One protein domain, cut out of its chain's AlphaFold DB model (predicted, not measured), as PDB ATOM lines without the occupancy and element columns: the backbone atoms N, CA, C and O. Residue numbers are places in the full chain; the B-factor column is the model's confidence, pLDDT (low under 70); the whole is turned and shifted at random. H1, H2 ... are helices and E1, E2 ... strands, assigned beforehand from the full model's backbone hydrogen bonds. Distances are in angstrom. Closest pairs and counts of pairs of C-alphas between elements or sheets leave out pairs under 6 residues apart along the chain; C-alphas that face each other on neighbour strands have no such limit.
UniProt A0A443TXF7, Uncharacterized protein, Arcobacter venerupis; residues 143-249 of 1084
ATOM      1  N   PHE A 143     126.930  -3.899  27.504       89.75
ATOM      2  CA  PHE A 143     127.795  -2.764  27.826       89.75
ATOM      3  C   PHE A 143     127.325  -1.491  27.111       89.75
ATOM      4  O   PHE A 143     126.690  -1.593  26.060       89.75
ATOM      5  N   PRO A 144     127.705  -0.290  27.593       85.31
ATOM      6  CA  PRO A 144     127.347   0.981  26.955       85.31
ATOM      7  C   PRO A 144     127.739   1.088  25.472       85.31
ATOM      8  O   PRO A 144     127.135   1.846  24.723       85.31
ATOM      9  N   SER A 145     128.755   0.337  25.037       84.00
ATOM     10  CA  SER A 145     129.226   0.294  23.648       84.00
ATOM     11  C   SER A 145     128.431  -0.653  22.740       84.00
ATOM     12  O   SER A 145     128.692  -0.706  21.538       84.00
ATOM     13  N   GLN A 146     127.492  -1.430  23.285       87.62
ATOM     14  CA  GLN A 146     126.735  -2.441  22.551       87.62
ATOM     15  C   GLN A 146     125.325  -1.951  22.214       87.62
ATOM     16  O   GLN A 146     124.609  -1.409  23.052       87.62
ATOM     17  N   ASN A 147     124.895  -2.201  20.976       87.81
ATOM     18  CA  ASN A 147     123.565  -1.810  20.519       87.81
ATOM     19  C   ASN A 147     122.472  -2.686  21.145       87.81
ATOM     20  O   ASN A 147     122.517  -3.914  21.060       87.81
ATOM     21  N   CYS A 148     121.445  -2.045  21.700       89.44
ATOM     22  CA  CYS A 148     120.228  -2.714  22.148       89.44
ATOM     23  C   CYS A 148     119.266  -2.994  20.972       89.44
ATOM     24  O   CYS A 148     119.315  -2.335  19.931       89.44
ATOM     25  N   THR A 149     118.376  -3.980  21.141       88.06
ATOM     26  CA  THR A 149     117.324  -4.315  20.160       88.06
ATOM     27  C   THR A 149     116.034  -3.562  20.481       88.06
ATOM     28  O   THR A 149     115.540  -3.679  21.602       88.06
ATOM     29  N   SER A 150     115.473  -2.837  19.505       89.44
ATOM     30  CA  SER A 150     114.236  -2.050  19.676       89.44
ATOM     31  C   SER A 150     113.086  -2.880  20.269       89.44
ATOM     32  O   SER A 150     112.899  -4.055  19.937       89.44
ATOM     33  N   GLY A 151     112.335  -2.258  21.181       86.25
ATOM     34  CA  GLY A 151     111.163  -2.817  21.850       86.25
ATOM     35  C   GLY A 151     111.460  -3.775  23.007       86.25
ATOM     36  O   GLY A 151     110.522  -4.319  23.591       86.25
ATOM     37  N   LYS A 152     112.732  -4.004  23.357       89.50
ATOM     38  CA  LYS A 152     113.133  -4.929  24.429       89.50
ATOM     39  C   LYS A 152     113.704  -4.207  25.649       89.50
ATOM     40  O   LYS A 152     114.373  -3.180  25.534       89.50
ATOM     41  N   TYR A 153     113.470  -4.803  26.816       90.75
ATOM     42  CA  TYR A 153     114.128  -4.437  28.067       90.75
ATOM     43  C   TYR A 153     115.456  -5.185  28.209       90.75
ATOM     44  O   TYR A 153     115.569  -6.343  27.798       90.75
ATOM     45  N   PHE A 154     116.450  -4.536  28.803       93.00
ATOM     46  CA  PHE A 154     117.768  -5.112  29.058       93.00
ATOM     47  C   PHE A 154     118.416  -4.458  30.282       93.00
ATOM     48  O   PHE A 154     117.922  -3.454  30.795       93.00
ATOM     49  N   TYR A 155     119.526  -5.020  30.747       92.88
ATOM     50  CA  TYR A 155     120.360  -4.395  31.769       92.88
ATOM     51  C   TYR A 155     121.649  -3.879  31.135       92.88
ATOM     52  O   TYR A 155     122.345  -4.621  30.448       92.88
ATOM     53  N   GLU A 156     121.974  -2.613  31.362       92.69
ATOM     54  CA  GLU A 156     123.267  -2.045  30.997       92.69
ATOM     55  C   GLU A 156     124.243  -2.197  32.166       92.69
ATOM     56  O   GLU A 156     123.981  -1.683  33.255       92.69
ATOM     57  N   LEU A 157     125.368  -2.875  31.942       90.44
ATOM     58  CA  LEU A 157     126.463  -2.963  32.904       90.44
ATOM     59  C   LEU A 157     127.390  -1.758  32.730       90.44
ATOM     60  O   LEU A 157     128.173  -1.696  31.782       90.44
ATOM     61  N   LYS A 158     127.306  -0.804  33.656       87.50
ATOM     62  CA  LYS A 158     128.119   0.417  33.666       87.50
ATOM     63  C   LYS A 158     128.554   0.724  35.096       87.50
ATOM     64  O   LYS A 158     127.740   0.616  36.008       87.50
ATOM     65  N   ASP A 159     129.824   1.081  35.283       84.38
ATOM     66  CA  ASP A 159     130.402   1.436  36.589       84.38
ATOM     67  C   ASP A 159     130.144   0.363  37.670       84.38
ATOM     68  O   ASP A 159     129.734   0.663  38.788       84.38
ATOM     69  N   GLU A 160     130.322  -0.914  37.295       81.31
ATOM     70  CA  GLU A 160     130.060  -2.100  38.135       81.31
ATOM     71  C   GLU A 160     128.617  -2.212  38.674       81.31
ATOM     72  O   GLU A 160     128.360  -2.922  39.647       81.31
ATOM     73  N   LYS A 161     127.648  -1.559  38.019       85.62
ATOM     74  CA  LYS A 161     126.217  -1.611  38.354       85.62
ATOM     75  C   LYS A 161     125.374  -2.022  37.148       85.62
ATOM     76  O   LYS A 161     125.671  -1.657  36.010       85.62
ATOM     77  N   LEU A 162     124.297  -2.769  37.401       88.56
ATOM     78  CA  LEU A 162     123.293  -3.103  36.389       88.56
ATOM     79  C   LEU A 162     122.172  -2.063  36.389       88.56
ATOM     80  O   LEU A 162     121.400  -1.965  37.340       88.56
ATOM     81  N   ASN A 163     122.047  -1.324  35.291       89.94
ATOM     82  CA  ASN A 163     121.003  -0.327  35.089       89.94
ATOM     83  C   ASN A 163     119.905  -0.902  34.197       89.94
ATOM     84  O   ASN A 163     120.167  -1.275  33.054       89.94
ATOM     85  N   TYR A 164     118.671  -0.974  34.692       92.19
ATOM     86  CA  TYR A 164     117.556  -1.495  33.904       92.19
ATOM     87  C   TYR A 164     117.092  -0.462  32.867       92.19
ATOM     88  O   TYR A 164     116.703   0.656  33.220       92.19
ATOM     89  N   LYS A 165     117.138  -0.832  31.586       92.12
ATOM     90  CA  LYS A 165     116.870   0.056  30.450       92.12
ATOM     91  C   LYS A 165     115.831  -0.518  29.492       92.12
ATOM     92  O   LYS A 165     115.672  -1.733  29.362       92.12
ATOM     93  N   TYR A 166     115.152   0.378  28.782       91.75
ATOM     94  CA  TYR A 166     114.252   0.060  27.677       91.75
ATOM     95  C   TYR A 166     114.819   0.606  26.368       91.75
ATOM     96  O   TYR A 166     115.196   1.775  26.288       91.75
ATOM     97  N   CYS A 167     114.898  -0.238  25.340       90.81
ATOM     98  CA  CYS A 167     115.410   0.148  24.029       90.81
ATOM     99  C   CYS A 167     114.273   0.685  23.142       90.81
ATOM    100  O   CYS A 167     113.478  -0.099  22.617       90.81
ATOM    101  N   LYS A 168     114.202   2.008  22.958       85.38
ATOM    102  CA  LYS A 168     113.175   2.683  22.140       85.38
ATOM    103  C   LYS A 168     113.378   2.366  20.657       85.38
ATOM    104  O   LYS A 168     112.529   1.762  20.003       85.38
ATOM    105  N   THR A 169     114.563   2.674  20.144       83.19
ATOM    106  CA  THR A 169     115.008   2.338  18.783       83.19
ATOM    107  C   THR A 169     116.367   1.651  18.849       83.19
ATOM    108  O   THR A 169     117.032   1.685  19.881       83.19
ATOM    109  N   ASN A 170     116.790   0.983  17.773       77.75
ATOM    110  CA  ASN A 170     118.087   0.301  17.760       77.75
ATOM    111  C   ASN A 170     119.210   1.292  18.121       77.75
ATOM    112  O   ASN A 170     119.417   2.273  17.411       77.75
ATOM    113  N   GLY A 171     119.908   1.030  19.229       71.94
ATOM    114  CA  GLY A 171     120.977   1.892  19.750       71.94
ATOM    115  C   GLY A 171     120.532   3.087  20.608       71.94
ATOM    116  O   GLY A 171     121.398   3.757  21.158       71.94
ATOM    117  N   THR A 172     119.228   3.341  20.785       81.25
ATOM    118  CA  THR A 172     118.712   4.413  21.662       81.25
ATOM    119  C   THR A 172     117.890   3.815  22.797       81.25
ATOM    120  O   THR A 172     116.839   3.208  22.570       81.25
ATOM    121  N   ALA A 173     118.360   3.992  24.031       87.50
ATOM    122  CA  ALA A 173     117.735   3.434  25.221       87.50
ATOM    123  C   ALA A 173     117.527   4.491  26.303       87.50
ATOM    124  O   ALA A 173     118.316   5.423  26.434       87.50
ATOM    125  N   LEU A 174     116.494   4.286  27.113       89.56
ATOM    126  CA  LEU A 174     116.165   5.110  28.269       89.56
ATOM    127  C   LEU A 174     116.234   4.274  29.549       89.56
ATOM    128  O   LEU A 174     115.936   3.074  29.545       89.56
ATOM    129  N   THR A 175     116.646   4.904  30.646       90.00
ATOM    130  CA  THR A 175     116.687   4.265  31.964       90.00
ATOM    131  C   THR A 175     115.274   4.147  32.516       90.00
ATOM    132  O   THR A 175     114.544   5.134  32.553       90.00
ATOM    133  N   VAL A 176     114.885   2.941  32.932       90.19
ATOM    134  CA  VAL A 176     113.520   2.650  33.398       90.19
ATOM    135  C   VAL A 176     113.284   3.208  34.794       90.19
ATOM    136  O   VAL A 176     112.287   3.886  35.009       90.19
ATOM    137  N   PHE A 177     114.176   2.927  35.743       86.50
ATOM    138  CA  PHE A 177     114.057   3.437  37.109       86.50
ATOM    139  C   PHE A 177     114.793   4.767  37.230       86.50
ATOM    140  O   PHE A 177     116.001   4.812  37.011       86.50
ATOM    141  N   GLN A 178     114.068   5.835  37.552       84.75
ATOM    142  CA  GLN A 178     114.623   7.180  37.686       84.75
ATOM    143  C   GLN A 178     114.214   7.806  39.023       84.75
ATOM    144  O   GLN A 178     113.148   7.499  39.563       84.75
ATOM    145  N   GLU A 179     115.073   8.674  39.552       77.25
ATOM    146  CA  GLU A 179     114.824   9.444  40.772       77.25
ATOM    147  C   GLU A 179     114.298  10.843  40.427       77.25
ATOM    148  O   GLU A 179     114.584  11.382  39.362       77.25
ATOM    149  N   SER A 180     113.487  11.409  41.322       64.19
ATOM    150  CA  SER A 180     112.868  12.729  41.148       64.19
ATOM    151  C   SER A 180     113.893  13.861  41.336       64.19
ATOM    152  O   SER A 180     114.719  13.747  42.242       64.19
ATOM    153  N   PRO A 181     113.779  14.994  40.611       59.78
ATOM    154  CA  PRO A 181     112.831  15.268  39.525       59.78
ATOM    155  C   PRO A 181     113.225  14.588  38.205       59.78
ATOM    156  O   PRO A 181     114.380  14.622  37.788       59.78
ATOM    157  N   ILE A 182     112.239  13.989  37.536       76.81
ATOM    158  CA  ILE A 182     112.416  13.294  36.254       76.81
ATOM    159  C   ILE A 182     112.138  14.269  35.114       76.81
ATOM    160  O   ILE A 182     111.127  14.961  35.146       76.81
ATOM    161  N   TYR A 183     112.985  14.290  34.087       78.62
ATOM    162  CA  TYR A 183     112.789  15.123  32.899       78.62
ATOM    163  C   TYR A 183     112.728  14.253  31.651       78.62
ATOM    164  O   TYR A 183     113.650  13.481  31.384       78.62
ATOM    165  N   LEU A 184     111.647  14.379  30.886       82.69
ATOM    166  CA  LEU A 184     111.450  13.662  29.630       82.69
ATOM    167  C   LEU A 184     111.061  14.644  28.527       82.69
ATOM    168  O   LEU A 184     110.092  15.384  28.653       82.69
ATOM    169  N   GLU A 185     111.786  14.608  27.415       81.62
ATOM    170  CA  GLU A 185     111.493  15.434  26.234       81.62
ATOM    171  C   GLU A 185     110.350  14.864  25.373       81.62
ATOM    172  O   GLU A 185     109.862  15.521  24.460       81.62
ATOM    173  N   ASP A 186     109.917  13.634  25.650       84.06
ATOM    174  CA  ASP A 186     108.846  12.963  24.920       84.06
ATOM    175  C   ASP A 186     107.857  12.319  25.894       84.06
ATOM    176  O   ASP A 186     108.210  11.467  26.714       84.06
ATOM    177  N   TRP A 187     106.592  12.723  25.789       83.94
ATOM    178  CA  TRP A 187     105.503  12.200  26.604       83.94
ATOM    179  C   TRP A 187     105.295  10.697  26.477       83.94
ATOM    180  O   TRP A 187     104.958  10.045  27.470       83.94
ATOM    181  N   ASP A 188     105.561  10.125  25.306       85.12
ATOM    182  CA  ASP A 188     105.423   8.686  25.108       85.12
ATOM    183  C   ASP A 188     106.464   7.889  25.910       85.12
ATOM    184  O   ASP A 188     106.229   6.716  26.210       85.12
ATOM    185  N   ASP A 189     107.574   8.505  26.335       87.81
ATOM    186  CA  ASP A 189     108.606   7.819  27.118       87.81
ATOM    187  C   ASP A 189     108.169   7.565  28.567       87.81
ATOM    188  O   ASP A 189     108.615   6.602  29.203       87.81
ATOM    189  N   LEU A 190     107.218   8.357  29.071       85.44
ATOM    190  CA  LEU A 190     106.714   8.291  30.444       85.44
ATOM    191  C   LEU A 190     106.134   6.908  30.792       85.44
ATOM    192  O   LEU A 190     106.257   6.433  31.925       85.44
ATOM    193  N   GLN A 191     105.565   6.202  29.808       86.06
ATOM    194  CA  GLN A 191     105.002   4.857  29.996       86.06
ATOM    195  C   GLN A 191     106.057   3.810  30.402       86.06
ATOM    196  O   GLN A 191     105.731   2.805  31.052       86.06
ATOM    197  N   TYR A 192     107.321   4.045  30.044       87.12
ATOM    198  CA  TYR A 192     108.439   3.150  30.327       87.12
ATOM    199  C   TYR A 192     109.139   3.494  31.645       87.12
ATOM    200  O   TYR A 192     109.830   2.634  32.186       87.12
ATOM    201  N   ILE A 193     108.919   4.694  32.198       88.69
ATOM    202  CA  ILE A 193     109.558   5.146  33.439       88.69
ATOM    203  C   ILE A 193     108.848   4.600  34.678       88.69
ATOM    204  O   ILE A 193     107.620   4.463  34.738       88.69
ATOM    205  N   ARG A 194     109.643   4.271  35.688       85.62
ATOM    206  CA  ARG A 194     109.244   3.841  37.026       85.62
ATOM    207  C   ARG A 194     110.010   4.691  38.039       85.62
ATOM    208  O   ARG A 194     111.194   4.947  37.850       85.62
ATOM    209  N   ALA A 195     109.341   5.109  39.106       80.25
ATOM    210  CA  ALA A 195     109.918   5.961  40.142       80.25
ATOM    211  C   ALA A 195     109.359   5.576  41.521       80.25
ATOM    212  O   ALA A 195     108.574   4.629  41.636       80.25
ATOM    213  N   ASN A 196     109.739   6.301  42.571       67.62
ATOM    214  CA  ASN A 196     109.064   6.176  43.861       67.62
ATOM    215  C   ASN A 196     107.661   6.797  43.770       67.62
ATOM    216  O   ASN A 196     107.426   7.733  43.006       67.62
ATOM    217  N   ILE A 197     106.696   6.256  44.518       61.25
ATOM    218  CA  ILE A 197     105.340   6.828  44.553       61.25
ATOM    219  C   ILE A 197     105.438   8.279  45.042       61.25
ATOM    220  O   ILE A 197     106.080   8.547  46.055       61.25
ATOM    221  N   GLY A 198     104.820   9.206  44.310       50.69
ATOM    222  CA  GLY A 198     104.895  10.647  44.556       50.69
ATOM    223  C   GLY A 198     106.083  11.358  43.899       50.69
ATOM    224  O   GLY A 198     106.172  12.573  44.022       50.69
ATOM    225  N   SER A 199     106.979  10.660  43.189       62.59
ATOM    226  CA  SER A 199     108.021  11.312  42.380       62.59
ATOM    227  C   SER A 199     107.405  12.150  41.259       62.59
ATOM    228  O   SER A 199     106.472  11.690  40.594       62.59
ATOM    229  N   ALA A 200     107.954  13.348  41.046       70.06
ATOM    230  CA  ALA A 200     107.538  14.257  39.987       70.06
ATOM    231  C   ALA A 200     108.308  13.968  38.689       70.06
ATOM    232  O   ALA A 200     109.524  13.750  38.707       70.06
ATOM    233  N   ALA A 201     107.593  13.992  37.567       73.06
ATOM    234  CA  ALA A 201     108.148  13.994  36.225       73.06
ATOM    235  C   ALA A 201     107.647  15.213  35.451       73.06
ATOM    236  O   ALA A 201     106.443  15.422  35.313       73.06
ATOM    237  N   PHE A 202     108.584  15.972  34.907       76.25
ATOM    238  CA  PHE A 202     108.356  17.043  33.957       76.25
ATOM    239  C   PHE A 202     108.535  16.466  32.563       76.25
ATOM    240  O   PHE A 202     109.568  15.879  32.238       76.25
ATOM    241  N   VAL A 203     107.493  16.569  31.753       77.81
ATOM    242  CA  VAL A 203     107.387  15.832  30.502       77.81
ATOM    243  C   VAL A 203     106.920  16.760  29.399       77.81
ATOM    244  O   VAL A 203     105.884  17.411  29.537       77.81
ATOM    245  N   GLN A 204     107.656  16.811  28.295       77.06
ATOM    246  CA  GLN A 204     107.287  17.637  27.158       77.06
ATOM    247  C   GLN A 204     106.265  16.918  26.263       77.06
ATOM    248  O   GLN A 204     106.446  15.772  25.851       77.06
ATOM    249  N   LYS A 205     105.168  17.605  25.936       76.81
ATOM    250  CA  LYS A 205     104.129  17.154  25.004       76.81
ATOM    251  C   LYS A 205     103.792  18.300  24.054       76.81
ATOM    252  O   LYS A 205     103.381  19.367  24.489       76.81
ATOM    253  N   ASN A 206     103.962  18.095  22.747       78.00
ATOM    254  CA  ASN A 206     103.745  19.129  21.719       78.00
ATOM    255  C   ASN A 206     104.554  20.430  21.937       78.00
ATOM    256  O   ASN A 206     104.086  21.512  21.595       78.00
ATOM    257  N   GLY A 207     105.763  20.331  22.499       66.12
ATOM    258  CA  GLY A 207     106.629  21.487  22.769       66.12
ATOM    259  C   GLY A 207     106.364  22.200  24.101       66.12
ATOM    260  O   GLY A 207     107.129  23.089  24.461       66.12
ATOM    261  N   GLU A 208     105.342  21.790  24.853       63.38
ATOM    262  CA  GLU A 208     104.989  22.351  26.163       63.38
ATOM    263  C   GLU A 208     105.323  21.356  27.279       63.38
ATOM    264  O   GLU A 208     105.200  20.148  27.077       63.38
ATOM    265  N   TRP A 209     105.762  21.842  28.441       68.44
ATOM    266  CA  TRP A 209     106.080  20.991  29.588       68.44
ATOM    267  C   TRP A 209     104.837  20.754  30.451       68.44
ATOM    268  O   TRP A 209     104.012  21.647  30.640       68.44
ATOM    269  N   PHE A 210     104.728  19.549  31.005       65.19
ATOM    270  CA  PHE A 210     103.646  19.128  31.892       65.19
ATOM    271  C   PHE A 210     104.209  18.363  33.088       65.19
ATOM    272  O   PHE A 210     105.154  17.589  32.938       65.19
ATOM    273  N   GLU A 211     103.603  18.537  34.262       71.12
ATOM    274  CA  GLU A 211     103.985  17.825  35.481       71.12
ATOM    275  C   GLU A 211     103.094  16.594  35.712       71.12
ATOM    276  O   GLU A 211     101.862  16.655  35.622       71.12
ATOM    277  N   TYR A 212     103.732  15.472  36.040       72.81
ATOM    278  CA  TYR A 212     103.098  14.205  36.375       72.81
ATOM    279  C   TYR A 212     103.651  13.640  37.684       72.81
ATOM    280  O   TYR A 212     104.856  13.667  37.913       72.81
ATOM    281  N   TYR A 213     102.795  13.018  38.492       67.50
ATOM    282  CA  TYR A 213     103.206  12.253  39.668       67.50
ATOM    283  C   TYR A 213     103.101  10.754  39.434       67.50
ATOM    284  O   TYR A 213     102.115  10.253  38.885       67.50
ATOM    285  N   TYR A 214     104.107  10.016  39.892       73.50
ATOM    286  CA  TYR A 214     104.075   8.562  39.837       73.50
ATOM    287  C   TYR A 214     103.146   8.002  40.921       73.50
ATOM    288  O   TYR A 214     103.377   8.216  42.109       73.50
ATOM    289  N   GLN A 215     102.119   7.240  40.542       63.22
ATOM    290  CA  GLN A 215     101.171   6.611  41.480       63.22
ATOM    291  C   GLN A 215     101.363   5.091  41.632       63.22
ATOM    292  O   GLN A 215     100.518   4.398  42.199       63.22
ATOM    293  N   GLY A 216     102.474   4.551  41.125       61.88
ATOM    294  CA  GLY A 216     102.785   3.122  41.181       61.88
ATOM    295  C   GLY A 216     102.344   2.339  39.939       61.88
ATOM    296  O   GLY A 216     101.958   2.894  38.912       61.88
ATOM    297  N   LYS A 217     102.437   1.005  40.006       67.31
ATOM    298  CA  LYS A 217     102.215   0.097  38.864       67.31
ATOM    299  C   LYS A 217     100.719  -0.169  38.610       67.31
ATOM    300  O   LYS A 217     100.247  -1.291  38.775       67.31
ATOM    301  N   LEU A 218      99.985   0.872  38.223       66.25
ATOM    302  CA  LEU A 218      98.580   0.815  37.794       66.25
ATOM    303  C   LEU A 218      98.459   0.892  36.261       66.25
ATOM    304  O   LEU A 218      99.450   1.110  35.567       66.25
ATOM    305  N   ASN A 219      97.239   0.744  35.726       66.19
ATOM    306  CA  ASN A 219      96.962   0.897  34.286       66.19
ATOM    307  C   ASN A 219      97.369   2.279  33.743       66.19
ATOM    308  O   ASN A 219      97.721   2.397  32.575       66.19
ATOM    309  N   ILE A 220      97.338   3.309  34.596       69.56
ATOM    310  CA  ILE A 220      97.853   4.651  34.317       69.56
ATOM    311  C   ILE A 220      98.887   4.948  35.412       69.56
ATOM    312  O   ILE A 220      98.492   5.299  36.517       69.56
ATOM    313  N   PRO A 221     100.194   4.752  35.186       71.12
ATOM    314  CA  PRO A 221     101.195   4.877  36.252       71.12
ATOM    315  C   PRO A 221     101.480   6.321  36.683       71.12
ATOM    316  O   PRO A 221     102.014   6.541  37.767       71.12
ATOM    317  N   TRP A 222     101.123   7.287  35.837       76.31
ATOM    318  CA  TRP A 222     101.445   8.701  35.991       76.31
ATOM    319  C   TRP A 222     100.180   9.548  35.917       76.31
ATOM    320  O   TRP A 222      99.414   9.424  34.961       76.31
ATOM    321  N   ILE A 223      99.961  10.396  36.919       69.44
ATOM    322  CA  ILE A 223      98.796  11.286  37.008       69.44
ATOM    323  C   ILE A 223      99.218  12.736  36.794       69.44
ATOM    324  O   ILE A 223     100.209  13.152  37.387       69.44
ATOM    325  N   PRO A 224      98.512  13.503  35.950       71.75
ATOM    326  CA  PRO A 224      98.823  14.911  35.747       71.75
ATOM    327  C   PRO A 224      98.462  15.746  36.984       71.75
ATOM    328  O   PRO A 224      97.579  15.380  37.767       71.75
ATOM    329  N   VAL A 225      99.118  16.893  37.140       54.81
ATOM    330  CA  VAL A 225      98.763  17.908  38.145       54.81
ATOM    331  C   VAL A 225      97.695  18.859  37.586       54.81
ATOM    332  O   VAL A 225      97.925  19.529  36.583       54.81
ATOM    333  N   GLY A 226      96.526  18.937  38.239       55.38
ATOM    334  CA  GLY A 226      95.456  19.911  37.943       55.38
ATOM    335  C   GLY A 226      94.599  19.645  36.687       55.38
ATOM    336  O   GLY A 226      94.584  18.538  36.151       55.38
ATOM    337  N   GLU A 227      93.858  20.674  36.234       36.66
ATOM    338  CA  GLU A 227      93.029  20.678  35.001       36.66
ATOM    339  C   GLU A 227      93.697  21.372  33.786       36.66
ATOM    340  O   GLU A 227      93.046  21.572  32.763       36.66
ATOM    341  N   GLY A 228      94.998  21.691  33.840       38.28
ATOM    342  CA  GLY A 228      95.750  22.195  32.680       38.28
ATOM    343  C   GLY A 228      96.423  23.555  32.860       38.28
ATOM    344  O   GLY A 228      96.167  24.464  32.074       38.28
ATOM    345  N   GLU A 229      97.341  23.696  33.820       41.00
ATOM    346  CA  GLU A 229      98.319  24.786  33.718       41.00
ATOM    347  C   GLU A 229      99.419  24.385  32.729       41.00
ATOM    348  O   GLU A 229     100.179  23.441  32.942       41.00
ATOM    349  N   LYS A 230      99.467  25.106  31.613       46.28
ATOM    350  CA  LYS A 230     100.596  25.132  30.685       46.28
ATOM    351  C   LYS A 230     101.831  25.671  31.420       46.28
ATOM    352  O   LYS A 230     101.769  26.784  31.934       46.28
ATOM    353  N   LEU A 231     102.943  24.930  31.421       46.47
ATOM    354  CA  LEU A 231     104.246  25.442  31.871       46.47
ATOM    355  C   LEU A 231     104.805  26.370  30.765       46.47
ATOM    356  O   LEU A 231     104.923  25.971  29.599       46.47
ATOM    357  N   ALA A 232     105.025  27.643  31.083       40.38
ATOM    358  CA  ALA A 232     105.319  28.718  30.140       40.38
ATOM    359  C   ALA A 232     106.827  28.909  29.870       40.38
ATOM    360  O   ALA A 232     107.434  29.881  30.290       40.38
ATOM    361  N   SER A 233     107.378  28.083  28.978       46.16
ATOM    362  CA  SER A 233     108.632  28.304  28.229       46.16
ATOM    363  C   SER A 233     109.970  28.397  28.997       46.16
ATOM    364  O   SER A 233     110.163  29.093  29.984       46.16
ATOM    365  N   GLN A 234     110.966  27.759  28.376       42.34
ATOM    366  CA  GLN A 234     112.258  27.303  28.901       42.34
ATOM    367  C   GLN A 234     113.241  28.359  29.460       42.34
ATOM    368  O   GLN A 234     114.364  27.984  29.787       42.34
ATOM    369  N   GLN A 235     112.907  29.654  29.522       40.38
ATOM    370  CA  GLN A 235     113.906  30.709  29.780       40.38
ATOM    371  C   GLN A 235     113.580  31.731  30.879       40.38
ATOM    372  O   GLN A 235     114.498  32.434  31.293       40.38
ATOM    373  N   GLU A 236     112.357  31.775  31.415       42.03
ATOM    374  CA  GLU A 236     112.033  32.580  32.618       42.03
ATOM    375  C   GLU A 236     111.880  31.720  33.889       42.03
ATOM    376  O   GLU A 236     111.688  32.217  34.994       42.03
ATOM    377  N   GLU A 237     112.053  30.409  33.756       48.94
ATOM    378  CA  GLU A 237     111.392  29.448  34.633       48.94
ATOM    379  C   GLU A 237     112.270  28.845  35.747       48.94
ATOM    380  O   GLU A 237     111.742  28.316  36.716       48.94
ATOM    381  N   GLU A 238     113.599  28.967  35.731       40.16
ATOM    382  CA  GLU A 238     114.416  28.340  36.793       40.16
ATOM    383  C   GLU A 238     114.316  29.076  38.147       40.16
ATOM    384  O   GLU A 238     114.397  28.456  39.205       40.16
ATOM    385  N   SER A 239     114.064  30.391  38.136       36.25
ATOM    386  CA  SER A 239     113.960  31.211  39.356       36.25
ATOM    387  C   SER A 239     112.530  31.303  39.904       36.25
ATOM    388  O   SER A 239     112.342  31.120  41.106       36.25
ATOM    389  N   GLU A 240     111.518  31.448  39.040       40.81
ATOM    390  CA  GLU A 240     110.109  31.382  39.457       40.81
ATOM    391  C   GLU A 240     109.687  29.969  39.885       40.81
ATOM    392  O   GLU A 240     108.862  29.842  40.787       40.81
ATOM    393  N   TYR A 241     110.256  28.886  39.332       41.88
ATOM    394  CA  TYR A 241     109.931  27.529  39.798       41.88
ATOM    395  C   TYR A 241     110.683  27.109  41.048       41.88
ATOM    396  O   TYR A 241     110.104  26.386  41.856       41.88
ATOM    397  N   ILE A 242     111.910  27.583  41.275       37.41
ATOM    398  CA  ILE A 242     112.532  27.464  42.599       37.41
ATOM    399  C   ILE A 242     111.720  28.263  43.626       37.41
ATOM    400  O   ILE A 242     111.556  27.779  44.744       37.41
ATOM    401  N   GLU A 243     111.123  29.403  43.256       37.03
ATOM    402  CA  GLU A 243     110.149  30.111  44.096       37.03
ATOM    403  C   GLU A 243     108.822  29.358  44.251       37.03
ATOM    404  O   GLU A 243     108.314  29.308  45.363       37.03
ATOM    405  N   LYS A 244     108.265  28.715  43.212       37.53
ATOM    406  CA  LYS A 244     107.000  27.950  43.280       37.53
ATOM    407  C   LYS A 244     107.193  26.659  44.093       37.53
ATOM    408  O   LYS A 244     106.389  26.385  44.980       37.53
ATOM    409  N   ILE A 245     108.300  25.936  43.911       36.25
ATOM    410  CA  ILE A 245     108.718  24.774  44.722       36.25
ATOM    411  C   ILE A 245     109.086  25.204  46.153       36.25
ATOM    412  O   ILE A 245     108.621  24.578  47.102       36.25
ATOM    413  N   SER A 246     109.800  26.321  46.345       37.06
ATOM    414  CA  SER A 246     109.985  26.931  47.678       37.06
ATOM    415  C   SER A 246     108.677  27.462  48.265       37.06
ATOM    416  O   SER A 246     108.550  27.561  49.477       37.06
ATOM    417  N   SER A 247     107.663  27.777  47.454       38.34
ATOM    418  CA  SER A 247     106.346  28.197  47.943       38.34
ATOM    419  C   SER A 247     105.515  27.012  48.447       38.34
ATOM    420  O   SER A 247     104.668  27.228  49.323       38.34
ATOM    421  N   TYR A 248     105.797  25.800  47.936       41.06
ATOM    422  CA  TYR A 248     105.249  24.502  48.359       41.06
ATOM    423  C   TYR A 248     105.996  23.861  49.532       41.06
ATOM    424  O   TYR A 248     105.483  22.908  50.118       41.06
ATOM    425  N   ILE A 249     107.181  24.365  49.886       49.03
ATOM    426  CA  ILE A 249     107.876  24.062  51.137       49.03
ATOM    427  C   ILE A 249     107.548  25.221  52.078       49.03
ATOM    428  O   ILE A 249     108.162  26.277  51.975       49.03
TER     429      ILE A 249
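AT A GLANCE: This is residues 143 to 249 of the 1084 residues of an uncharacterized protein of Arcobacter venerupis (UniProt A0A443TXF7). What is the main picture? A twisted sheet of four strands, E4 to E7, and a smaller sheet, E1 to E3, make two parts along the longest axis, with the short helix H1 between them. Beyond the larger sheet, a long link leads to H2, most of which stands free. What is it made of? The printed part has 107 residues with seven named strands and two named helices, of mixed class, in the order E1 E2 E3 E4 H1 E5 E6 E7 H2; the larger sheet, E4 E5 E6 E7, is mixed, and the smaller, E1 E2 E3, is antiparallel. The whole is only just compact, close to loose, with a radius of gyration of the C-alphas of 15.6 A and spans of 43 by 31 by 28 A.

IN THESE COORDINATES: Where is the larger sheet? It holds E4, residues 182 to 184, E5, residues 200 to 205 and 15.6 A long, E6, residues 208 to 214 and 19.4 A, and E7, residues 222 to 224. Where is the other sheet? E1, residues 153 to 158, begins at C-alpha 153, (114.128, -4.437, 28.067), and is 15.8 A long; E2, residues 161 to 169, is 22.9 A and bends by 50 degrees at residue 164; E3 is residues 172 to 175. Where are the helices? H1 is residues 187 to 192; H2, residues 237 to 248 and 15.8 A long, ends at C-alpha 248, (105.249, 24.502, 48.359).

HOW THE PARTS SIT: How is the larger sheet paired? E4 and E5 are parallel, with N 202 and O 182 at 2.7 A, and H1 between them makes a strand-helix-strand unit, two parallel neighbours joined through a helix, with a right-handed crossover. E5, E6 and E7 form a meander, each strand the antiparallel neighbour of the one before, with N 203 and O 210 at 2.8 A and N 213 and O 223 at 2.8 A. What does H1 meet? It is on this sheet, its closest C-alphas to E5 being those of Trp 187 and Lys 205, 5.4 A apart, and it only grazes the other sheet with residues 189 to 192. And the smaller sheet? E1, E2 and E3 form a strongly twisted meander, with N 156 and O 163 at 2.8 A and N 166 and O 174 at 2.9 A. How do the helix backbones look? In H2 every O i to N i+4 pair is within hydrogen-bond range; in H1 0 of 2 are, and 2 of 3 O i to N i+3 pairs.

THE WHOLE: How far does it reach? The two C-alphas farthest apart, those of Gln 146 and Ser 247, are 44.7 A apart, and the printed part has no cut. Which link is long, and where is confidence low? The link from E7 to H2, 12 residues, is long; residues 225 to 249 are under 70, with H2 at a mean pLDDT of 39, against 70.8 for the printed part.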